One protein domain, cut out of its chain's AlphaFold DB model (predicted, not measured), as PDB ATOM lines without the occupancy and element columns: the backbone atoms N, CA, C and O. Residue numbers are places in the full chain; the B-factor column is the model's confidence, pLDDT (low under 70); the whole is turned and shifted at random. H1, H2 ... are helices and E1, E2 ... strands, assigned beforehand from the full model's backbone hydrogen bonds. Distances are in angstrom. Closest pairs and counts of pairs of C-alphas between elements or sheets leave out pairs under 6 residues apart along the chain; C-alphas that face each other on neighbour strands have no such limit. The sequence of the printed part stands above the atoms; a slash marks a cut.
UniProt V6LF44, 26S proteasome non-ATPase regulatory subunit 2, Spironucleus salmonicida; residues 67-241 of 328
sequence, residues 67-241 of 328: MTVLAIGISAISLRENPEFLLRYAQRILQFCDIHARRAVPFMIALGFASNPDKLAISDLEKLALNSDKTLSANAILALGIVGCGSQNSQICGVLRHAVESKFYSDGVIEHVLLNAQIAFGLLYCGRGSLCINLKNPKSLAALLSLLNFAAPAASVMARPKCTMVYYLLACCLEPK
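What this domain is: This is residues 67 to 241 of the 328 residues of the protein "26S proteasome non-ATPase regulatory subunit 2" of Spironucleus salmonicida (UniProt V6LF44). Seven helices stand side by side in two curved rows: H1, H3, H5 and H7 run one way in one row, and H2, H4 and H6 run the opposite way in the other. H9 and H11 pair on the hollow side of the first row, H9 packing on H1; short H10 packs on H5 and H7 at one end, and H8 and the strands E1 and E2 lie at the other. H1 to H7 and H9 make an up-and-down bundle, each running against the one before. The printed part has 175 residues, mostly helix, ordered H1 to H8, E1, H9, H10, H11, E2, with an antiparallel sheet E1 - E2; it is compact, radius of gyration of the C-alphas 14.5 A, spanning 41 by 39 by 33 A.

How they stand to each other: H1, residues 67 to 78, and H2, residues 84 to 96, form a hairpin at a shallow tilt of 15 degrees; their closest C-alphas, Ser 78 and Leu 86, are 6.6 A apart. H3, residues 99 to 112, touches H1 the same way, closest C-alphas Thr 68 and Ala 101 at 5.1 A, and forms a hairpin with H2. H4, residues 119 to 129, and H5, residues 134 to 147, form a hairpin, closest C-alphas Ala 129 and Ser 137 at 4.2 A. H6, residues 154 to 170, and H7, residues 175 to 188, form another, closest C-alphas Leu 160 and Ala 181 at 6.8 A. H5 and H7 touch the same way at a shallow tilt of 11 degrees, the C-alphas of Gly 145 and Ala 184 being closest at 3.8 A. H8, residues 190 to 193, and H7 meet only through their link. E1, residues 195 to 197, and E2, residues 238 to 240, are antiparallel neighbours, with N 196 and O 239 at 2.9 A, within hydrogen-bond range. H9, residues 202 to 215, touches H1 with residues 209 to 213 alone, closest C-alphas Val 69 and Asn 213 at 6.9 A. H10, residues 219 to 222, touches the hub H5, closest C-alphas Thr 135 and Ala 219 at 5.4 A. H11, residues 227 to 237, touches H9 opposite ways at 28 degrees, closest C-alphas Ser 204 and Cys 237 at 4.5 A. In H11, 0 of 7 O i to N i+4 pairs but 8 of 8 O i to N i+3 pairs are within hydrogen-bond range.

Where its parts are: H1 begins at C-alpha 67 (338.378, 227.984, 217.670), and E2 ends at C-alpha 240 (341.266, 202.095, 239.476). H6 spans 24.9 A and H3 21.2 A.

The domain as a whole: The farthest C-alphas, Glu 81 and Gly 172, are 42.8 A apart. The printed part has no cut and no long link. Its pLDDT is under 70 at residues 67, 80, 168 to 176 and 217 to 229.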
ATOM      1  N   MET A  67     337.215 228.797 217.997       69.88
ATOM      2  CA  MET A  67     338.378 227.984 217.670       69.88
ATOM      3  C   MET A  67     338.897 227.140 218.842       69.88
ATOM      4  O   MET A  67     339.377 226.033 218.613       69.88
ATOM      5  N   THR A  68     338.797 227.615 220.087       72.06
ATOM      6  CA  THR A  68     339.168 226.834 221.284       72.06
ATOM      7  C   THR A  68     338.214 225.662 221.484       72.06
ATOM      8  O   THR A  68     338.653 224.523 221.647       72.06
ATOM      9  N   VAL A  69     336.911 225.924 221.349       76.19
ATOM     10  CA  VAL A  69     335.859 224.902 221.395       76.19
ATOM     11  C   VAL A  69     336.026 223.910 220.256       76.19
ATOM     12  O   VAL A  69     335.922 222.706 220.473       76.19
ATOM     13  N   LEU A  70     336.333 224.398 219.052       77.50
ATOM     14  CA  LEU A  70     336.582 223.549 217.895       77.50
ATOM     15  C   LEU A  70     337.798 222.639 218.114       77.50
ATOM     16  O   LEU A  70     337.701 221.444 217.855       77.50
ATOM     17  N   ALA A  71     338.916 223.165 218.622       79.38
ATOM     18  CA  ALA A  71     340.116 222.371 218.890       79.38
ATOM     19  C   ALA A  71     339.841 221.252 219.911       79.38
ATOM     20  O   ALA A  71     340.201 220.096 219.689       79.38
ATOM     21  N   ILE A  72     339.132 221.576 220.994       81.62
ATOM     22  CA  ILE A  72     338.730 220.600 222.015       81.62
ATOM     23  C   ILE A  72     337.700 219.598 221.450       81.62
ATOM     24  O   ILE A  72     337.767 218.395 221.725       81.62
ATOM     25  N   GLY A  73     336.779 220.056 220.603       80.38
ATOM     26  CA  GLY A  73     335.806 219.208 219.913       80.38
ATOM     27  C   GLY A  73     336.465 218.201 218.969       80.38
ATOM     28  O   GLY A  73     336.105 217.026 218.986       80.38
ATOM     29  N   ILE A  74     337.485 218.622 218.213       82.75
ATOM     30  CA  ILE A  74     338.274 217.732 217.348       82.75
ATOM     31  C   ILE A  74     338.926 216.624 218.182       82.75
ATOM     32  O   ILE A  74     338.819 215.456 217.813       82.75
ATOM     33  N   SER A  75     339.513 216.941 219.345       82.31
ATOM     34  CA  SER A  75     340.062 215.891 220.219       82.31
ATOM     35  C   SER A  75     339.016 214.906 220.734       82.31
ATOM     36  O   SER A  75     339.311 213.716 220.832       82.31
ATOM     37  N   ALA A  76     337.797 215.363 221.034       80.56
ATOM     38  CA  ALA A  76     336.729 214.477 221.491       80.56
ATOM     39  C   ALA A  76     336.314 213.469 220.403       80.56
ATOM     40  O   ALA A  76     335.990 212.324 220.717       80.56
ATOM     41  N   ILE A  77     336.359 213.877 219.131       80.69
ATOM     42  CA  ILE A  77     336.108 212.990 217.988       80.69
ATOM     43  C   ILE A  77     337.265 211.995 217.836       80.69
ATOM     44  O   ILE A  77     337.033 210.791 217.742       80.69
ATOM     45  N   SER A  78     338.511 212.477 217.891       78.94
ATOM     46  CA  SER A  78     339.703 211.636 217.719       78.94
ATOM     47  C   SER A  78     339.876 210.568 218.801       78.94
ATOM     48  O   SER A  78     340.518 209.557 218.532       78.94
ATOM     49  N   LEU A  79     339.281 210.740 219.988       76.06
ATOM     50  CA  LEU A  79     339.301 209.731 221.054       76.06
ATOM     51  C   LEU A  79     338.694 208.383 220.617       76.06
ATOM     52  O   LEU A  79     339.095 207.342 221.127       76.06
ATOM     53  N   ARG A  80     337.724 208.393 219.690       67.25
ATOM     54  CA  ARG A  80     337.078 207.170 219.178       67.25
ATOM     55  C   ARG A  80     337.833 206.506 218.032       67.25
ATOM     56  O   ARG A  80     337.571 205.345 217.741       67.25
ATOM     57  N   GLU A  81     338.698 207.253 217.361       73.94
ATOM     58  CA  GLU A  81     339.424 206.788 216.185       73.94
ATOM     59  C   GLU A  81     340.878 206.482 216.565       73.94
ATOM     60  O   GLU A  81     341.139 205.664 217.444       73.94
ATOM     61  N   ASN A  82     341.835 207.145 215.910       76.69
ATOM     62  CA  ASN A  82     343.257 207.000 216.165       76.69
ATOM     63  C   ASN A  82     343.837 208.314 216.709       76.69
ATOM     64  O   ASN A  82     343.730 209.355 216.046       76.69
ATOM     65  N   PRO A  83     344.531 208.284 217.860       72.75
ATOM     66  CA  PRO A  83     345.082 209.485 218.484       72.75
ATOM     67  C   PRO A  83     346.259 210.090 217.695       72.75
ATOM     68  O   PRO A  83     346.572 211.267 217.856       72.75
ATOM     69  N   GLU A  84     346.882 209.341 216.779       79.56
ATOM     70  CA  GLU A  84     347.993 209.828 215.944       79.56
ATOM     71  C   GLU A  84     347.590 210.965 214.992       79.56
ATOM     72  O   GLU A  84     348.390 211.866 214.713       79.56
ATOM     73  N   PHE A  85     346.341 210.972 214.508       84.00
ATOM     74  CA  PHE A  85     345.850 212.053 213.649       84.00
ATOM     75  C   PHE A  85     345.841 213.392 214.385       84.00
ATOM     76  O   PHE A  85     346.114 214.436 213.787       84.00
ATOM     77  N   LEU A  86     345.606 213.356 215.696       86.31
ATOM     78  CA  LEU A  86     345.501 214.536 216.539       86.31
ATOM     79  C   LEU A  86     346.806 215.330 216.597       86.31
ATOM     80  O   LEU A  86     346.773 216.559 216.557       86.31
ATOM     81  N   LEU A  87     347.954 214.644 216.611       88.00
ATOM     82  CA  LEU A  87     349.274 215.285 216.613       88.00
ATOM     83  C   LEU A  87     349.503 216.102 215.334       88.00
ATOM     84  O   LEU A  87     350.012 217.222 215.380       88.00
ATOM     85  N   ARG A  88     349.056 215.587 214.183       87.88
ATOM     86  CA  ARG A  88     349.174 216.301 212.901       87.88
ATOM     87  C   ARG A  88     348.274 217.535 212.862       87.88
ATOM     88  O   ARG A  88     348.699 218.590 212.388       87.88
ATOM     89  N   TYR A  89     347.048 217.434 213.379       88.06
ATOM     90  CA  TYR A  89     346.150 218.588 213.491       88.06
ATOM     91  C   TYR A  89     346.682 219.632 214.481       88.06
ATOM     92  O   TYR A  89     346.645 220.824 214.173       88.06
ATOM     93  N   ALA A  90     347.267 219.200 215.601       88.06
ATOM     94  CA  ALA A  90     347.917 220.072 216.580       88.06
ATOM     95  C   ALA A  90     348.995 220.948 215.954       88.06
ATOM     96  O   ALA A  90     348.977 222.165 216.125       88.06
ATOM     97  N   GLN A  91     349.887 220.351 215.167       90.06
ATOM     98  CA  GLN A  91     350.961 221.088 214.508       90.06
ATOM     99  C   GLN A  91     350.426 222.134 213.520       90.06
ATOM    100  O   GLN A  91     350.939 223.250 213.472       90.06
ATOM    101  N   ARG A  92     349.353 221.823 212.778       89.19
ATOM    102  CA  ARG A  92     348.724 222.788 211.856       89.19
ATOM    103  C   ARG A  92     348.059 223.944 212.601       89.19
ATOM    104  O   ARG A  92     348.234 225.091 212.203       89.19
ATOM    105  N   ILE A  93     347.349 223.665 213.695       86.94
ATOM    106  CA  ILE A  93     346.728 224.712 214.523       86.94
ATOM    107  C   ILE A  93     347.808 225.618 215.129       86.94
ATOM    108  O   ILE A  93     347.651 226.837 215.145       86.94
ATOM    109  N   LEU A  94     348.945 225.055 215.554       88.38
ATOM    110  CA  LEU A  94     350.071 225.838 216.071       88.38
ATOM    111  C   LEU A  94     350.700 226.771 215.028       88.38
ATOM    112  O   LEU A  94     351.160 227.850 215.396       88.38
ATOM    113  N   GLN A  95     350.728 226.367 213.757       88.19
ATOM    114  CA  GLN A  95     351.333 227.148 212.675       88.19
ATOM    115  C   GLN A  95     350.418 228.255 212.141       88.19
ATOM    116  O   GLN A  95     350.902 229.346 211.848       88.19
ATOM    117  N   PHE A  96     349.120 227.977 211.983       84.94
ATOM    118  CA  PHE A  96     348.222 228.843 211.209       84.94
ATOM    119  C   PHE A  96     347.177 229.592 212.039       84.94
ATOM    120  O   PHE A  96     346.549 230.509 211.512       84.94
ATOM    121  N   CYS A  97     346.943 229.215 213.299       83.44
ATOM    122  CA  CYS A  97     345.852 229.788 214.083       83.44
ATOM    123  C   CYS A  97     346.301 230.876 215.067       83.44
ATOM    124  O   CYS A  97     347.472 231.011 215.431       83.44
ATOM    125  N   ASP A  98     345.314 231.644 215.526       79.62
ATOM    126  CA  ASP A  98     345.496 232.735 216.477       79.62
ATOM    127  C   ASP A  98     345.975 232.246 217.860       79.62
ATOM    128  O   ASP A  98     345.940 231.054 218.179       79.62
ATOM    129  N   ILE A  99     346.450 233.163 218.706       79.94
ATOM    130  CA  ILE A  99     347.018 232.867 220.028       79.94
ATOM    131  C   ILE A  99     346.070 232.057 220.921       79.94
ATOM    132  O   ILE A  99     346.513 231.168 221.645       79.94
ATOM    133  N   HIS A 100     344.769 232.302 220.817       76.94
ATOM    134  CA  HIS A 100     343.749 231.611 221.596       76.94
ATOM    135  C   HIS A 100     343.614 230.139 221.205       76.94
ATOM    136  O   HIS A 100     343.657 229.252 222.058       76.94
ATOM    137  N   ALA A 101     343.570 229.857 219.902       80.12
ATOM    138  CA  ALA A 101     343.571 228.491 219.390       80.12
ATOM    139  C   ALA A 101     344.861 227.755 219.782       80.12
ATOM    140  O   ALA A 101     344.808 226.603 220.207       80.12
ATOM    141  N   ARG A 102     346.014 228.440 219.732       84.94
ATOM    142  CA  ARG A 102     347.310 227.881 220.153       84.94
ATOM    143  C   ARG A 102     347.317 227.473 221.629       84.94
ATOM    144  O   ARG A 102     347.824 226.400 221.946       84.94
ATOM    145  N   ARG A 103     346.701 228.261 222.519       84.06
ATOM    146  CA  ARG A 103     346.562 227.947 223.960       84.06
ATOM    147  C   ARG A 103     345.717 226.699 224.244       84.06
ATOM    148  O   ARG A 103     345.932 226.074 225.282       84.06
ATOM    149  N   ALA A 104     344.805 226.321 223.345       86.50
ATOM    150  CA  ALA A 104     343.974 225.119 223.472       86.50
ATOM    151  C   ALA A 104     344.658 223.835 222.961       86.50
ATOM    152  O   ALA A 104     344.267 222.733 223.347       86.50
ATOM    153  N   VAL A 105     345.707 223.950 222.134       90.38
ATOM    154  CA  VAL A 105     346.398 222.792 221.535       90.38
ATOM    155  C   VAL A 105     346.941 221.789 222.562       90.38
ATOM    156  O   VAL A 105     346.743 220.590 222.354       90.38
ATOM    157  N   PRO A 106     347.579 222.194 223.680       92.06
ATOM    158  CA  PRO A 106     348.063 221.221 224.655       92.06
ATOM    159  C   PRO A 106     346.943 220.357 225.245       92.06
ATOM    160  O   PRO A 106     347.133 219.162 225.461       92.06
ATOM    161  N   PHE A 107     345.755 220.930 225.456       90.19
ATOM    162  CA  PHE A 107     344.595 220.199 225.969       90.19
ATOM    163  C   PHE A 107     343.968 219.277 224.938       90.19
ATOM    164  O   PHE A 107     343.526 218.185 225.289       90.19
ATOM    165  N   MET A 108     344.002 219.676 223.669       89.94
ATOM    166  CA  MET A 108     343.635 218.795 222.572       89.94
ATOM    167  C   MET A 108     344.521 217.538 222.582       89.94
ATOM    168  O   MET A 108     343.996 216.431 222.621       89.94
ATOM    169  N   ILE A 109     345.851 217.685 222.661       90.62
ATOM    170  CA  ILE A 109     346.773 216.537 222.768       90.62
ATOM    171  C   ILE A 109     346.489 215.718 224.041       90.62
ATOM    172  O   ILE A 109     346.434 214.491 223.980       90.62
ATOM    173  N   ALA A 110     346.252 216.376 225.179       91.38
ATOM    174  CA  ALA A 110     345.978 215.698 226.447       91.38
ATOM    175  C   ALA A 110     344.740 214.793 226.408       91.38
ATOM    176  O   ALA A 110     344.754 213.727 227.016       91.38
ATOM    177  N   LEU A 111     343.684 215.199 225.694       88.94
ATOM    178  CA  LEU A 111     342.467 214.399 225.544       88.94
ATOM    179  C   LEU A 111     342.688 213.140 224.711       88.94
ATOM    180  O   LEU A 111     342.163 212.088 225.064       88.94
ATOM    181  N   GLY A 112     343.469 213.229 223.632       87.69
ATOM    182  CA  GLY A 112     343.762 212.067 222.786       87.69
ATOM    183  C   GLY A 112     344.668 211.036 223.461       87.69
ATOM    184  O   GLY A 112     344.529 209.843 223.213       87.69
ATOM    185  N   PHE A 113     345.573 211.487 224.333       88.12
ATOM    186  CA  PHE A 113     346.586 210.647 224.982       88.12
ATOM    187  C   PHE A 113     346.399 210.537 226.506       88.12
ATOM    188  O   PHE A 113     347.360 210.325 227.245       88.12
ATOM    189  N   ALA A 114     345.169 210.682 227.007       89.19
ATOM    190  CA  ALA A 114     344.886 210.620 228.442       89.19
ATOM    191  C   ALA A 114     345.325 209.271 229.046       89.19
ATOM    192  O   ALA A 114     344.927 208.208 228.568       89.19
ATOM    193  N   SER A 115     346.171 209.312 230.083       86.50
ATOM    194  CA  SER A 115     346.792 208.131 230.714       86.50
ATOM    195  C   SER A 115     347.547 207.170 229.768       86.50
ATOM    196  O   SER A 115     347.933 206.078 230.196       86.50
ATOM    197  N   ASN A 116     347.816 207.571 228.520       87.75
ATOM    198  CA  ASN A 116     348.618 206.827 227.551       87.75
ATOM    199  C   ASN A 116     349.847 207.661 227.143       87.75
ATOM    200  O   ASN A 116     349.768 208.457 226.202       87.75
ATOM    201  N   PRO A 117     350.982 207.519 227.849       85.31
ATOM    202  CA  PRO A 117     352.168 208.328 227.600       85.31
ATOM    203  C   PRO A 117     352.881 207.895 226.311       85.31
ATOM    204  O   PRO A 117     353.799 207.075 226.343       85.31
ATOM    205  N   ASP A 118     352.489 208.482 225.181       89.06
ATOM    206  CA  ASP A 118     353.221 208.341 223.924       89.06
ATOM    207  C   ASP A 118     354.421 209.300 223.858       89.06
ATOM    208  O   ASP A 118     354.351 210.467 224.258       89.06
ATOM    209  N   LYS A 119     355.544 208.813 223.323       89.94
ATOM    210  CA  LYS A 119     356.806 209.563 223.254       89.94
ATOM    211  C   LYS A 119     356.680 210.802 222.370       89.94
ATOM    212  O   LYS A 119     357.243 211.843 222.709       89.94
ATOM    213  N   LEU A 120     355.936 210.707 221.265       90.94
ATOM    214  CA  LEU A 120     355.737 211.833 220.351       90.94
ATOM    215  C   LEU A 120     354.937 212.945 221.034       90.94
ATOM    216  O   LEU A 120     355.392 214.090 221.063       90.94
ATOM    217  N   ALA A 121     353.818 212.595 221.673       90.94
ATOM    218  CA  ALA A 121     352.984 213.537 222.415       90.94
ATOM    219  C   ALA A 121     353.756 214.245 223.544       90.94
ATOM    220  O   ALA A 121     353.648 215.463 223.692       90.94
ATOM    221  N   ILE A 122     354.582 213.512 224.302       92.62
ATOM    222  CA  ILE A 122     355.427 214.092 225.360       92.62
ATOM    223  C   ILE A 122     356.433 215.084 224.770       92.62
ATOM    224  O   ILE A 122     356.568 216.187 225.292       92.62
ATOM    225  N   SER A 123     357.099 214.722 223.670       91.62
ATOM    226  CA  SER A 123     358.119 215.576 223.047       91.62
ATOM    227  C   SER A 123     357.553 216.882 222.476       91.62
ATOM    228  O   SER A 123     358.221 217.917 222.507       91.62
ATOM    229  N   ASP A 124     356.314 216.867 221.979       91.88
ATOM    230  CA  ASP A 124     355.646 218.073 221.488       91.88
ATOM    231  C   ASP A 124     355.128 218.937 222.649       91.88
ATOM    232  O   ASP A 124     355.298 220.158 222.629       91.88
ATOM    233  N   LEU A 125     354.584 218.325 223.706       91.81
ATOM    234  CA  LEU A 125     354.163 219.044 224.912       91.81
ATOM    235  C   LEU A 125     355.340 219.658 225.685       91.81
ATOM    236  O   LEU A 125     355.201 220.755 226.221       91.81
ATOM    237  N   GLU A 126     356.502 219.004 225.716       92.25
ATOM    238  CA  GLU A 126     357.731 219.531 226.326       92.25
ATOM    239  C   GLU A 126     358.156 220.858 225.681       92.25
ATOM    240  O   GLU A 126     358.399 221.844 226.382       92.25
ATOM    241  N   LYS A 127     358.161 220.921 224.343       90.69
ATOM    242  CA  LYS A 127     358.470 222.156 223.601       90.69
ATOM    243  C   LYS A 127     357.477 223.272 223.930       90.69
ATOM    244  O   LYS A 127     357.869 224.429 224.064       90.69
ATOM    245  N   LEU A 128     356.191 222.937 224.078       90.31
ATOM    246  CA  LEU A 128     355.144 223.903 224.432       90.31
ATOM    247  C   LEU A 128     355.245 224.368 225.895       90.31
ATOM    248  O   LEU A 128     354.942 225.525 226.191       90.31
ATOM    249  N   ALA A 129     355.705 223.507 226.804       88.19
ATOM    250  CA  ALA A 129     355.882 223.832 228.218       88.19
ATOM    251  C   ALA A 129     357.002 224.857 228.461       88.19
ATOM    252  O   ALA A 129     356.912 225.630 229.414       88.19
ATOM    253  N   LEU A 130     358.014 224.925 227.593       85.94
ATOM    254  CA  LEU A 130     359.134 225.874 227.695       85.94
ATOM    255  C   LEU A 130     358.910 227.183 226.916       85.94
ATOM    256  O   LEU A 130     359.817 228.007 226.806       85.94
ATOM    257  N   ASN A 131     357.712 227.393 226.373       84.69
ATOM    258  CA  ASN A 131     357.399 228.581 225.585       84.69
ATOM    259  C   ASN A 131     357.318 229.855 226.460       84.69
ATOM    260  O   ASN A 131     356.962 229.791 227.644       84.69
ATOM    261  N   SER A 132     357.607 231.021 225.869       78.81
ATOM    262  CA  SER A 132     357.544 232.329 226.540       78.81
ATOM    263  C   SER A 132     356.124 232.695 226.979       78.81
ATOM    264  O   SER A 132     355.937 233.375 227.989       78.81
ATOM    265  N   ASP A 133     355.112 232.215 226.252       81.19
ATOM    266  CA  ASP A 133     353.707 232.444 226.578       81.19
ATOM    267  C   ASP A 133     353.307 231.715 227.871       81.19
ATOM    268  O   ASP A 133     353.208 230.485 227.939       81.19
ATOM    269  N   LYS A 134     353.037 232.499 228.922       79.12
ATOM    270  CA  LYS A 134     352.756 231.997 230.278       79.12
ATOM    271  C   LYS A 134     351.539 231.070 230.324       79.12
ATOM    272  O   LYS A 134     351.620 230.010 230.940       79.12
ATOM    273  N   THR A 135     350.447 231.443 229.658       80.06
ATOM    274  CA  THR A 135     349.197 230.666 229.610       80.06
ATOM    275  C   THR A 135     349.352 229.377 228.807       80.06
ATOM    276  O   THR A 135     348.959 228.319 229.286       80.06
ATOM    277  N   LEU A 136     349.990 229.432 227.633       85.38
ATOM    278  CA  LEU A 136     350.252 228.254 226.800       85.38
ATOM    279  C   LEU A 136     351.097 227.218 227.548       85.38
ATOM    280  O   LEU A 136     350.758 226.038 227.581       85.38
ATOM    281  N   SER A 137     352.172 227.668 228.187       87.19
ATOM    282  CA  SER A 137     353.041 226.783 228.955       87.19
ATOM    283  C   SER A 137     352.344 226.223 230.202       87.19
ATOM    284  O   SER A 137     352.476 225.035 230.486       87.19
ATOM    285  N   ALA A 138     351.542 227.024 230.915       85.88
ATOM    286  CA  ALA A 138     350.748 226.529 232.041       85.88
ATOM    287  C   ALA A 138     349.744 225.443 231.608       85.88
ATOM    288  O   ALA A 138     349.548 224.468 232.337       85.88
ATOM    289  N   ASN A 139     349.152 225.584 230.417       88.50
ATOM    290  CA  ASN A 139     348.263 224.585 229.824       88.50
ATOM    291  C   ASN A 139     349.033 223.323 229.411       88.50
ATOM    292  O   ASN A 139     348.565 222.214 229.655       88.50
ATOM    293  N   ALA A 140     350.239 223.468 228.854       91.56
ATOM    294  CA  ALA A 140     351.103 222.344 228.494       91.56
ATOM    295  C   ALA A 140     351.584 221.535 229.708       91.56
ATOM    296  O   ALA A 140     351.589 220.307 229.664       91.56
ATOM    297  N   ILE A 141     351.914 222.200 230.817       91.62
ATOM    298  CA  ILE A 141     352.277 221.544 232.083       91.62
ATOM    299  C   ILE A 141     351.110 220.704 232.613       91.62
ATOM    300  O   ILE A 141     351.291 219.543 232.980       91.62
ATOM    301  N   LEU A 142     349.899 221.264 232.614       91.00
ATOM    302  CA  LEU A 142     348.708 220.537 233.050       91.00
ATOM    303  C   LEU A 142     348.371 219.374 232.100       91.00
ATOM    304  O   LEU A 142     348.055 218.277 232.558       91.00
ATOM    305  N   ALA A 143     348.512 219.583 230.788       92.56
ATOM    306  CA  ALA A 143     348.354 218.550 229.766       92.56
ATOM    307  C   ALA A 143     349.320 217.369 229.967       92.56
ATOM    308  O   ALA A 143     348.887 216.218 229.919       92.56
ATOM    309  N   LEU A 144     350.598 217.631 230.269       93.06
ATOM    310  CA  LEU A 144     351.587 216.594 230.596       93.06
ATOM    311  C   LEU A 144     351.166 215.753 231.809       93.06
ATOM    312  O   LEU A 144     351.336 214.534 231.801       93.06
ATOM    313  N   GLY A 145     350.581 216.388 232.828       92.31
ATOM    314  CA  GLY A 145     350.025 215.695 233.992       92.31
ATOM    315  C   GLY A 145     348.883 214.737 233.638       92.31
ATOM    316  O   GLY A 145     348.853 213.613 234.133       92.31
ATOM    317  N   ILE A 146     347.973 215.155 232.752       92.25
ATOM    318  CA  ILE A 146     346.842 214.331 232.287       92.25
ATOM    319  C   ILE A 146     347.330 213.142 231.447       92.25
ATOM    320  O   ILE A 146     346.915 212.006 231.687       92.25
ATOM    321  N   VAL A 147     348.243 213.376 230.499       92.31
ATOM    322  CA  VAL A 147     348.841 212.310 229.669       92.31
ATOM    323  C   VAL A 147     349.584 211.296 230.539       92.31
ATOM    324  O   VAL A 147     349.469 210.086 230.355       92.31
ATOM    325  N   GLY A 148     350.318 211.786 231.539       90.06
ATOM    326  CA  GLY A 148     351.090 210.966 232.464       90.06
ATOM    327  C   GLY A 148     350.304 210.369 233.631       90.06
ATOM    328  O   GLY A 148     350.929 209.711 234.470       90.06
ATOM    329  N   CYS A 149     348.985 210.573 233.724       92.06
ATOM    330  CA  CYS A 149     348.226 210.247 234.930       92.06
ATOM    331  C   CYS A 149     348.330 208.757 235.290       92.06
ATOM    332  O   CYS A 149     347.965 207.889 234.491       92.06
ATOM    333  N   GLY A 150     348.844 208.465 236.491       87.19
ATOM    334  CA  GLY A 150     349.007 207.101 237.009       87.19
ATOM    335  C   GLY A 150     350.104 206.258 236.356       87.19
ATOM    336  O   GLY A 150     350.249 205.082 236.683       87.19
ATOM    337  N   SER A 151     350.864 206.812 235.410       85.19
ATOM    338  CA  SER A 151     351.887 206.059 234.670       85.19
ATOM    339  C   SER A 151     353.255 206.051 235.352       85.19
ATOM    340  O   SER A 151     354.086 205.210 235.023       85.19
ATOM    341  N   GLN A 152     353.504 206.991 236.272       87.81
ATOM    342  CA  GLN A 152     354.818 207.213 236.888       87.81
ATOM    343  C   GLN A 152     355.974 207.338 235.876       87.81
ATOM    344  O   GLN A 152     357.108 206.956 236.165       87.81
ATOM    345  N   ASN A 153     355.715 207.889 234.685       89.81
ATOM    346  CA  ASN A 153     356.745 208.028 233.660       89.81
ATOM    347  C   ASN A 153     357.848 209.015 234.101       89.81
ATOM    348  O   ASN A 153     357.588 210.195 234.361       89.81
ATOM    349  N   SER A 154     359.096 208.540 234.148       90.12
ATOM    350  CA  SER A 154     360.267 209.331 234.545       90.12
ATOM    351  C   SER A 154     360.561 210.480 233.581       90.12
ATOM    352  O   SER A 154     361.003 211.539 234.026       90.12
ATOM    353  N   GLN A 155     360.263 210.308 232.289       90.69
ATOM    354  CA  GLN A 155     360.476 211.340 231.272       90.69
ATOM    355  C   GLN A 155     359.604 212.568 231.548       90.69
ATOM    356  O   GLN A 155     360.117 213.679 231.646       90.69
ATOM    357  N   ILE A 156     358.303 212.361 231.782       91.25
ATOM    358  CA  ILE A 156     357.360 213.444 232.108       91.25
ATOM    359  C   ILE A 156     357.774 214.138 233.413       91.25
ATOM    360  O   ILE A 156     357.734 215.363 233.500       91.25
ATOM    361  N   CYS A 157     358.231 213.379 234.413       91.38
ATOM    362  CA  CYS A 157     358.728 213.948 235.668       91.38
ATOM    363  C   CYS A 157     359.954 214.854 235.449       91.38
ATOM    364  O   CYS A 157     360.019 215.943 236.022       91.38
ATOM    365  N   GLY A 158     360.894 214.441 234.593       91.25
ATOM    366  CA  GLY A 158     362.045 215.259 234.202       91.25
ATOM    367  C   GLY A 158     361.627 216.567 233.528       91.25
ATOM    368  O   GLY A 158     362.066 217.637 233.951       91.25
ATOM    369  N   VAL A 159     360.710 216.490 232.559       90.94
ATOM    370  CA  VAL A 159     360.175 217.664 231.848       90.94
ATOM    371  C   VAL A 159     359.472 218.629 232.803       90.94
ATOM    372  O   VAL A 159     359.740 219.827 232.770       90.94
ATOM    373  N   LEU A 160     358.609 218.126 233.692       90.06
ATOM    374  CA  LEU A 160     357.899 218.957 234.667       90.06
ATOM    375  C   LEU A 160     358.867 219.658 235.629       90.06
ATOM    376  O   LEU A 160     358.693 220.842 235.905       90.06
ATOM    377  N   ARG A 161     359.909 218.966 236.110       89.81
ATOM    378  CA  ARG A 161     360.936 219.575 236.974       89.81
ATOM    379  C   ARG A 161     361.682 220.691 236.251       89.81
ATOM    380  O   ARG A 161     361.795 221.785 236.796       89.81
ATOM    381  N   HIS A 162     362.112 220.441 235.017       89.38
ATOM    382  CA  HIS A 162     362.824 221.428 234.209       89.38
ATOM    383  C   HIS A 162     361.946 222.645 233.852       89.38
ATOM    384  O   HIS A 162     362.391 223.794 233.925       89.38
ATOM    385  N   ALA A 163     360.668 222.426 233.523       84.12
ATOM    386  CA  ALA A 163     359.709 223.500 233.248       84.12
ATOM    387  C   ALA A 163     359.446 224.377 234.483       84.12
ATOM    388  O   ALA A 163     359.302 225.593 234.375       84.12
ATOM    389  N   VAL A 164     359.407 223.764 235.664       82.69
ATOM    390  CA  VAL A 164     359.248 224.471 236.935       82.69
ATOM    391  C   VAL A 164     360.501 225.284 237.263       82.69
ATOM    392  O   VAL A 164     360.398 226.475 237.543       82.69
ATOM    393  N   GLU A 165     361.682 224.675 237.164       81.62
ATOM    394  CA  GLU A 165     362.962 225.327 237.448       81.62
ATOM    395  C   GLU A 165     363.203 226.543 236.543       81.62
ATOM    396  O   GLU A 165     363.406 227.653 237.032       81.62
ATOM    397  N   SER A 166     363.082 226.372 235.225       77.94
ATOM    398  CA  SER A 166     363.273 227.458 234.252       77.94
ATOM    399  C   SER A 166     362.348 228.662 234.484       77.94
ATOM    400  O   SER A 166     362.749 229.815 234.292       77.94
ATOM    401  N   LYS A 167     361.114 228.419 234.940       70.00
ATOM    402  CA  LYS A 167     360.133 229.475 235.210       70.00
ATOM    403  C   LYS A 167     360.287 230.144 236.566       70.00
ATOM    404  O   LYS A 167     359.948 231.315 236.685       70.00
ATOM    405  N   PHE A 168     360.830 229.447 237.560       58.34
ATOM    406  CA  PHE A 168     361.139 230.049 238.856       58.34
ATOM    407  C   PHE A 168     362.264 231.087 238.783       58.34
ATOM    408  O   PHE A 168     362.246 232.048 239.548       58.34
ATOM    409  N   TYR A 169     363.221 230.919 237.867       53.66
ATOM    410  CA  TYR A 169     364.359 231.835 237.730       53.66
ATOM    411  C   TYR A 169     364.088 233.073 236.863       53.66
ATOM    412  O   TYR A 169     364.817 234.056 236.978       53.66
ATOM    413  N   SER A 170     363.084 233.038 235.984       58.47
ATOM    414  CA  SER A 170     362.902 234.052 234.931       58.47
ATOM    415  C   SER A 170     361.983 235.214 235.316       58.47
ATOM    416  O   SER A 170     362.264 236.344 234.940       58.47
ATOM    417  N   ASP A 171     360.923 234.968 236.081       53.88
ATOM    418  CA  ASP A 171     359.969 235.987 236.527       53.88
ATOM    419  C   ASP A 171     359.473 235.577 237.915       53.88
ATOM    420  O   ASP A 171     359.078 234.427 238.103       53.88
ATOM    421  N   GLY A 172     359.487 236.493 238.889       48.88
ATOM    422  CA  GLY A 172     359.036 236.223 240.260       48.88
ATOM    423  C   GLY A 172     357.718 235.431 240.337       48.88
ATOM    424  O   GLY A 172     356.870 235.541 239.456       48.88
ATOM    425  N   VAL A 173     357.586 234.626 241.401       51.47
ATOM    426  CA  VAL A 173     356.549 233.604 241.669       51.47
ATOM    427  C   VAL A 173     355.262 233.780 240.849       51.47
ATOM    428  O   VAL A 173     354.323 234.460 241.257       51.47
ATOM    429  N   ILE A 174     355.189 233.117 239.691       62.41
ATOM    430  CA  ILE A 174     353.932 232.979 238.952       62.41
ATOM    431  C   ILE A 174     353.149 231.841 239.612       62.41
ATOM    432  O   ILE A 174     353.301 230.672 239.248       62.41
ATOM    433  N   GLU A 175     352.307 232.189 240.585       66.12
ATOM    434  CA  GLU A 175     351.497 231.244 241.372       66.12
ATOM    435  C   GLU A 175     350.706 230.257 240.487       66.12
ATOM    436  O   GLU A 175     350.596 229.075 240.805       66.12
ATOM    437  N   HIS A 176     350.232 230.710 239.321       68.38
ATOM    438  CA  HIS A 176     349.431 229.907 238.388       68.38
ATOM    439  C   HIS A 176     350.197 228.740 237.744       68.38
ATOM    440  O   HIS A 176     349.656 227.646 237.583       68.38
ATOM    441  N   VAL A 177     351.463 228.955 237.373       73.25
ATOM    442  CA  VAL A 177     352.303 227.906 236.769       73.25
ATOM    443  C   VAL A 177     352.659 226.865 237.824       73.25
ATOM    444  O   VAL A 177     352.614 225.667 237.549       73.25
ATOM    445  N   LEU A 178     352.968 227.327 239.038       78.94
ATOM    446  CA  LEU A 178     353.301 226.455 240.155       78.94
ATOM    447  C   LEU A 178     352.122 225.561 240.543       78.94
ATOM    448  O   LEU A 178     352.310 224.357 240.701       78.94
ATOM    449  N   LEU A 179     350.911 226.119 240.639       80.88
ATOM    450  CA  LEU A 179     349.715 225.334 240.941       80.88
ATOM    451  C   LEU A 179     349.480 224.246 239.884       80.88
ATOM    452  O   LEU A 179     349.300 223.078 240.231       80.88
ATOM    453  N   ASN A 180     349.542 224.596 238.595       83.88
ATOM    454  CA  ASN A 180     349.371 223.618 237.518       83.88
ATOM    455  C   ASN A 180     350.453 222.535 237.545       83.88
ATOM    456  O   ASN A 180     350.150 221.367 237.309       83.88
ATOM    457  N   ALA A 181     351.696 222.895 237.873       87.12
ATOM    458  CA  ALA A 181     352.776 221.930 238.025       87.12
ATOM    459  C   ALA A 181     352.556 220.990 239.219       87.12
ATOM    460  O   ALA A 181     352.754 219.785 239.089       87.12
ATOM    461  N   GLN A 182     352.100 221.508 240.362       88.19
ATOM    462  CA  GLN A 182     351.771 220.691 241.536       88.19
ATOM    463  C   GLN A 182     350.656 219.691 241.227       88.19
ATOM    464  O   GLN A 182     350.771 218.513 241.567       88.19
ATOM    465  N   ILE A 183     349.611 220.135 240.528       89.19
ATOM    466  CA  ILE A 183     348.519 219.261 240.089       89.19
ATOM    467  C   ILE A 183     349.037 218.224 239.091       89.19
ATOM    468  O   ILE A 183     348.721 217.045 239.226       89.19
ATOM    469  N   ALA A 184     349.886 218.619 238.140       91.12
ATOM    470  CA  ALA A 184     350.484 217.695 237.182       91.12
ATOM    471  C   ALA A 184     351.338 216.612 237.864       91.12
ATOM    472  O   ALA A 184     351.209 215.433 237.533       91.12
ATOM    473  N   PHE A 185     352.153 216.974 238.863       91.31
ATOM    474  CA  PHE A 185     352.884 215.999 239.679       91.31
ATOM    475  C   PHE A 185     351.942 215.095 240.481       91.31
ATOM    476  O   PHE A 185     352.168 213.885 240.549       91.31
ATOM    477  N   GLY A 186     350.872 215.654 241.052       90.75
ATOM    478  CA  GLY A 186     349.837 214.887 241.746       90.75
ATOM    479  C   GLY A 186     349.158 213.855 240.842       90.75
ATOM    480  O   GLY A 186     348.962 212.714 241.258       90.75
ATOM    481  N   LEU A 187     348.868 214.218 239.589       91.19
ATOM    482  CA  LEU A 187     348.302 213.313 238.585       91.19
ATOM    483  C   LEU A 187     349.301 212.222 238.168       91.19
ATOM    484  O   LEU A 187     348.941 211.046 238.098       91.19
ATOM    485  N   LEU A 188     350.573 212.571 237.961       91.62
ATOM    486  CA  LEU A 188     351.613 211.611 237.575       91.62
ATOM    487  C   LEU A 188     351.786 210.491 238.615       91.62
ATOM    488  O   LEU A 188     351.918 209.319 238.252       91.62
ATOM    489  N   TYR A 189     351.736 210.844 239.903       90.44
ATOM    490  CA  TYR A 189     351.846 209.907 241.027       90.44
ATOM    491  C   TYR A 189     350.493 209.503 241.636       90.44
ATOM    492  O   TYR A 189     350.457 208.964 242.749       90.44
ATOM    493  N   CYS A 190     349.383 209.728 240.925       88.56
ATOM    494  CA  CYS A 190     348.038 209.485 241.442       88.56
ATOM    495  C   CYS A 190     347.871 208.032 241.914       88.56
ATOM    496  O   CYS A 190     348.169 207.087 241.179       88.56
ATOM    497  N   GLY A 191     347.459 207.847 243.173       80.38
ATOM    498  CA  GLY A 191     347.289 206.524 243.779       80.38
ATOM    499  C   GLY A 191     348.544 205.641 243.734       80.38
ATOM    500  O   GLY A 191     348.406 204.434 243.616       80.38
ATOM    501  N   ARG A 192     349.764 206.214 243.735       84.00
ATOM    502  CA  ARG A 192     351.032 205.487 243.478       84.00
ATOM    503  C   ARG A 192     351.052 204.711 242.147       84.00
ATOM    504  O   ARG A 192     351.789 203.741 242.014       84.00
ATOM    505  N   GLY A 193     350.290 205.162 241.154       82.62
ATOM    506  CA  GLY A 193     350.146 204.497 239.855       82.62
ATOM    507  C   GLY A 193     348.954 203.538 239.764       82.62
ATOM    508  O   GLY A 193     348.752 202.902 238.732       82.62
ATOM    509  N   SER A 194     348.144 203.442 240.822       83.38
ATOM    510  CA  SER A 194     346.936 202.612 240.856       83.38
ATOM    511  C   SER A 194     345.706 203.270 240.235       83.38
ATOM    512  O   SER A 194     344.725 202.569 240.010       83.38
ATOM    513  N   LEU A 195     345.724 204.580 239.973       88.31
ATOM    514  CA  LEU A 195     344.600 205.316 239.384       88.31
ATOM    515  C   LEU A 195     344.970 205.830 237.995       88.31
ATOM    516  O   LEU A 195     346.062 206.357 237.809       88.31
ATOM    517  N   CYS A 196     344.055 205.726 237.040       87.56
ATOM    518  CA  CYS A 196     344.200 206.281 235.697       87.56
ATOM    519  C   CYS A 196     342.965 207.093 235.307       87.56
ATOM    520  O   CYS A 196     341.885 206.903 235.861       87.56
ATOM    521  N   ILE A 197     343.124 207.992 234.340       88.25
ATOM    522  CA  ILE A 197     342.000 208.689 233.722       88.25
ATOM    523  C   ILE A 197     341.428 207.775 232.645       88.25
ATOM    524  O   ILE A 197     342.139 207.389 231.717       88.25
ATOM    525  N   ASN A 198     340.143 207.452 232.756       84.31
ATOM    526  CA  ASN A 198     339.433 206.689 231.739       84.31
ATOM    527  C   ASN A 198     338.315 207.538 231.124       84.31
ATOM    528  O   ASN A 198     337.470 208.098 231.822       84.31
ATOM    529  N   LEU A 199     338.318 207.630 229.794       82.50
ATOM    530  CA  LEU A 199     337.375 208.441 229.020       82.50
ATOM    531  C   LEU A 199     336.304 207.609 228.304       82.50
ATOM    532  O   LEU A 199     335.520 208.163 227.537       82.50
ATOM    533  N   LYS A 200     336.229 206.296 228.570       79.75
ATOM    534  CA  LYS A 200     335.152 205.430 228.054       79.75
ATOM    535  C   LYS A 200     333.777 205.869 228.557       79.75
ATOM    536  O   LYS A 200     332.793 205.822 227.821       79.75
ATOM    537  N   ASN A 201     333.716 206.324 229.806       83.19
ATOM    538  CA  ASN A 201     332.484 206.780 230.422       83.19
ATOM    539  C   ASN A 201     332.110 208.187 229.921       83.19
ATOM    540  O   ASN A 201     332.914 209.117 230.042       83.19
ATOM    541  N   PRO A 202     330.870 208.407 229.432       83.00
ATOM    542  CA  PRO A 202     330.452 209.713 228.915       83.00
ATOM    543  C   PRO A 202     330.461 210.795 230.002       83.00
ATOM    544  O   PRO A 202     330.683 211.967 229.708       83.00
ATOM    545  N   LYS A 203     330.267 210.404 231.270       85.44
ATOM    546  CA  LYS A 203     330.358 211.298 232.434       85.44
ATOM    547  C   LYS A 203     331.787 211.808 232.636       85.44
ATOM    548  O   LYS A 203     331.981 213.013 232.762       85.44
ATOM    549  N   SER A 204     332.763 210.903 232.618       85.38
ATOM    550  CA  SER A 204     334.191 211.218 232.751       85.38
ATOM    551  C   SER A 204     334.665 212.100 231.599       85.38
ATOM    552  O   SER A 204     335.351 213.097 231.807       85.38
ATOM    553  N   LEU A 205     334.213 211.799 230.379       86.31
ATOM    554  CA  LEU A 205     334.490 212.615 229.202       86.31
ATOM    555  C   LEU A 205     333.909 214.030 229.342       86.31
ATOM    556  O   LEU A 205     334.632 215.004 229.144       86.31
ATOM    557  N   ALA A 206     332.636 214.170 229.721       84.88
ATOM    558  CA  ALA A 206     332.005 215.480 229.896       84.88
ATOM    559  C   ALA A 206     332.681 216.308 231.003       84.88
ATOM    560  O   ALA A 206     332.910 217.507 230.829       84.88
ATOM    561  N   ALA A 207     333.054 215.664 232.114       86.62
ATOM    562  CA  ALA A 207     333.784 216.299 233.204       86.62
ATOM    563  C   ALA A 207     335.153 216.815 232.733       86.62
ATOM    564  O   ALA A 207     335.458 217.994 232.929       86.62
ATOM    565  N   LEU A 208     335.940 215.988 232.036       86.62
ATOM    566  CA  LEU A 208     337.248 216.409 231.534       86.62
ATOM    567  C   LEU A 208     337.134 217.500 230.460       86.62
ATOM    568  O   LEU A 208     337.872 218.479 230.516       86.62
ATOM    569  N   LEU A 209     336.182 217.395 229.527       84.94
ATOM    570  CA  LEU A 209     335.941 218.440 228.525       84.94
ATOM    571  C   LEU A 209     335.586 219.777 229.175       84.94
ATOM    572  O   LEU A 209     336.118 220.812 228.776       84.94
ATOM    573  N   SER A 210     334.721 219.765 230.191       82.88
ATOM    574  CA  SER A 210     334.337 220.988 230.897       82.88
ATOM    575  C   SER A 210     335.518 221.629 231.635       82.88
ATOM    576  O   SER A 210     335.685 222.847 231.569       82.88
ATOM    577  N   LEU A 211     336.388 220.818 232.250       84.19
ATOM    578  CA  LEU A 211     337.617 221.279 232.896       84.19
ATOM    579  C   LEU A 211     338.566 221.934 231.884       84.19
ATOM    580  O   LEU A 211     339.064 223.032 232.120       84.19
ATOM    581  N   LEU A 212     338.809 221.271 230.755       83.88
ATOM    582  CA  LEU A 212     339.768 221.734 229.751       83.88
ATOM    583  C   LEU A 212     339.277 222.969 229.004       83.88
ATOM    584  O   LEU A 212     340.059 223.885 228.757       83.88
ATOM    585  N   ASN A 213     337.981 223.033 228.706       78.75
ATOM    586  CA  ASN A 213     337.373 224.206 228.089       78.75
ATOM    587  C   ASN A 213     337.428 225.426 229.020       78.75
ATOM    588  O   ASN A 213     337.654 226.542 228.565       78.75
ATOM    589  N   PHE A 214     337.299 225.212 230.332       75.50
ATOM    590  CA  PHE A 214     337.473 226.274 231.323       75.50
ATOM    591  C   PHE A 214     338.950 226.661 231.535       75.50
ATOM    592  O   PHE A 214     339.252 227.825 231.786       75.50
ATOM    593  N   ALA A 215     339.883 225.712 231.406       75.81
ATOM    594  CA  ALA A 215     341.321 225.953 231.551       75.81
ATOM    595  C   ALA A 215     341.965 226.654 230.339       75.81
ATOM    596  O   ALA A 215     342.975 227.339 230.494       75.81
ATOM    597  N   ALA A 216     341.412 226.479 229.134       70.94
ATOM    598  CA  ALA A 216     341.984 226.972 227.879       70.94
ATOM    599  C   ALA A 216     342.186 228.503 227.793       70.94
ATOM    600  O   ALA A 216     343.302 228.909 227.444       70.94
ATOM    601  N   PRO A 217     341.186 229.361 228.094       63.16
ATOM    602  CA  PRO A 217     341.288 230.798 227.822       63.16
ATOM    603  C   PRO A 217     342.269 231.531 228.751       63.16
ATOM    604  O   PRO A 217     343.036 232.375 228.279       63.16
ATOM    605  N   ALA A 218     342.319 231.184 230.043       63.88
ATOM    606  CA  ALA A 218     343.210 231.844 230.998       63.88
ATOM    607  C   ALA A 218     343.610 230.942 232.180       63.88
ATOM    608  O   ALA A 218     342.818 230.665 233.081       63.88
ATOM    609  N   ALA A 219     344.892 230.571 232.243       61.88
ATOM    610  CA  ALA A 219     345.463 229.836 233.377       61.88
ATOM    611  C   ALA A 219     345.441 230.640 234.699       61.88
ATOM    612  O   ALA A 219     345.465 230.053 235.781       61.88
ATOM    613  N   SER A 220     345.361 231.976 234.629       58.31
ATOM    614  CA  SER A 220     345.258 232.858 235.799       58.31
ATOM    615  C   SER A 220     343.948 232.681 236.566       58.31
ATOM    616  O   SER A 220     343.942 232.649 237.799       58.31
ATOM    617  N   VAL A 221     342.847 232.478 235.839       62.53
ATOM    618  CA  VAL A 221     341.510 232.269 236.407       62.53
ATOM    619  C   VAL A 221     341.485 231.013 237.273       62.53
ATOM    620  O   VAL A 221     340.848 230.999 238.328       62.53
ATOM    621  N   MET A 222     342.209 229.972 236.859       64.94
ATOM    622  CA  MET A 222     342.179 228.667 237.508       64.94
ATOM    623  C   MET A 222     342.864 228.655 238.884       64.94
ATOM    624  O   MET A 222     342.422 227.930 239.773       64.94
ATOM    625  N   ALA A 223     343.885 229.493 239.114       60.25
ATOM    626  CA  ALA A 223     344.562 229.525 240.417       60.25
ATOM    627  C   ALA A 223     343.854 230.369 241.484       60.25
ATOM    628  O   ALA A 223     344.330 230.472 242.613       60.25
ATOM    629  N   ARG A 224     342.707 230.972 241.159       63.69
ATOM    630  CA  ARG A 224     341.909 231.693 242.150       63.69
ATOM    631  C   ARG A 224     341.241 230.694 243.109       63.69
ATOM    632  O   ARG A 224     340.680 229.698 242.653       63.69
ATOM    633  N   PRO A 225     341.172 230.986 244.420       57.56
ATOM    634  CA  PRO A 225     340.740 230.026 245.448       57.56
ATOM    635  C   PRO A 225     339.300 229.514 245.276       57.56
ATOM    636  O   PRO A 225     338.965 228.420 245.715       57.56
ATOM    637  N   LYS A 226     338.424 230.286 244.615       62.47
ATOM    638  CA  LYS A 226     337.044 229.862 244.308       62.47
ATOM    639  C   LYS A 226     336.974 228.914 243.102       62.47
ATOM    640  O   LYS A 226     336.061 228.096 243.026       62.47
ATOM    641  N   CYS A 227     337.934 229.014 242.182       63.03
ATOM    642  CA  CYS A 227     338.022 228.191 240.977       63.03
ATOM    643  C   CYS A 227     338.688 226.837 241.245       63.03
ATOM    644  O   CYS A 227     338.518 225.922 240.448       63.03
ATOM    645  N   THR A 228     339.357 226.659 242.393       67.12
ATOM    646  CA  THR A 228     339.945 225.372 242.800       67.12
ATOM    647  C   THR A 228     338.917 224.235 242.793       67.12
ATOM    648  O   THR A 228     339.262 223.090 242.517       67.12
ATOM    649  N   MET A 229     337.635 224.561 242.996       69.75
ATOM    650  CA  MET A 229     336.531 223.603 242.924       69.75
ATOM    651  C   MET A 229     336.408 222.909 241.559       69.75
ATOM    652  O   MET A 229     335.940 221.777 241.486       69.75
ATOM    653  N   VAL A 230     336.843 223.561 240.477       73.44
ATOM    654  CA  VAL A 230     336.783 223.013 239.116       73.44
ATOM    655  C   VAL A 230     337.692 221.790 238.984       73.44
ATOM    656  O   VAL A 230     337.318 220.827 238.321       73.44
ATOM    657  N   TYR A 231     338.815 221.740 239.709       78.75
ATOM    658  CA  TYR A 231     339.688 220.563 239.723       78.75
ATOM    659  C   TYR A 231     339.043 219.324 240.354       78.75
ATOM    660  O   TYR A 231     339.472 218.217 240.037       78.75
ATOM    661  N   TYR A 232     337.983 219.454 241.165       83.19
ATOM    662  CA  TYR A 232     337.248 218.277 241.648       83.19
ATOM    663  C   TYR A 232     336.573 217.497 240.515       83.19
ATOM    664  O   TYR A 232     336.316 216.309 240.679       83.19
ATOM    665  N   LEU A 233     336.360 218.106 239.344       83.56
ATOM    666  CA  LEU A 233     335.881 217.385 238.162       83.56
ATOM    667  C   LEU A 233     336.868 216.304 237.700       83.56
ATOM    668  O   LEU A 233     336.429 215.297 237.156       83.56
ATOM    669  N   LEU A 234     338.174 216.451 237.979       83.56
ATOM    670  CA  LEU A 234     339.161 215.396 237.714       83.56
ATOM    671  C   LEU A 234     338.891 214.139 238.544       83.56
ATOM    672  O   LEU A 234     339.161 213.040 238.069       83.56
ATOM    673  N   ALA A 235     338.327 214.275 239.750       84.31
ATOM    674  CA  ALA A 235     338.007 213.128 240.595       84.31
ATOM    675  C   ALA A 235     336.949 212.216 239.953       84.31
ATOM    676  O   ALA A 235     337.024 211.003 240.107       84.31
ATOM    677  N   CYS A 236     336.020 212.780 239.175       83.44
ATOM    678  CA  CYS A 236     335.019 212.012 238.431       83.44
ATOM    679  C   CYS A 236     335.616 211.200 237.272       83.44
ATOM    680  O   CYS A 236     334.952 210.302 236.762       83.44
ATOM    681  N   CYS A 237     336.832 211.532 236.833       87.19
ATOM    682  CA  CYS A 237     337.499 210.882 235.709       87.19
ATOM    683  C   CYS A 237     338.466 209.771 236.139       87.19
ATOM    684  O   CYS A 237     338.962 209.042 235.281       87.19
ATOM    685  N   LEU A 238     338.780 209.685 237.436       88.00
ATOM    686  CA  LEU A 238     339.759 208.750 237.979       88.00
ATOM    687  C   LEU A 238     339.123 207.382 238.228       88.00
ATOM    688  O   LEU A 238     338.166 207.257 238.987       88.00
ATOM    689  N   GLU A 239     339.716 206.350 237.637       84.56
ATOM    690  CA  GLU A 239     339.313 204.955 237.796       84.56
ATOM    691  C   GLU A 239     340.495 204.084 238.255       84.56
ATOM    692  O   GLU A 239     341.654 204.374 237.926       84.56
ATOM    693  N   PRO A 240     340.233 203.018 239.036       85.31
ATOM    694  CA  PRO A 240     341.266 202.095 239.476       85.31
ATOM    695  C   PRO A 240     341.788 201.245 238.314       85.31
ATOM    696  O   PRO A 240     341.047 200.590 237.590       85.31
ATOM    697  N   LYS A 241     343.113 201.232 238.190       80.81
ATOM    698  CA  LYS A 241     343.908 200.462 237.227       80.81
ATOM    699  C   LYS A 241     344.323 199.085 237.769       80.81
ATOM    700  O   LYS A 241     344.779 198.217 237.023       80.81
TER     701      LYS A 241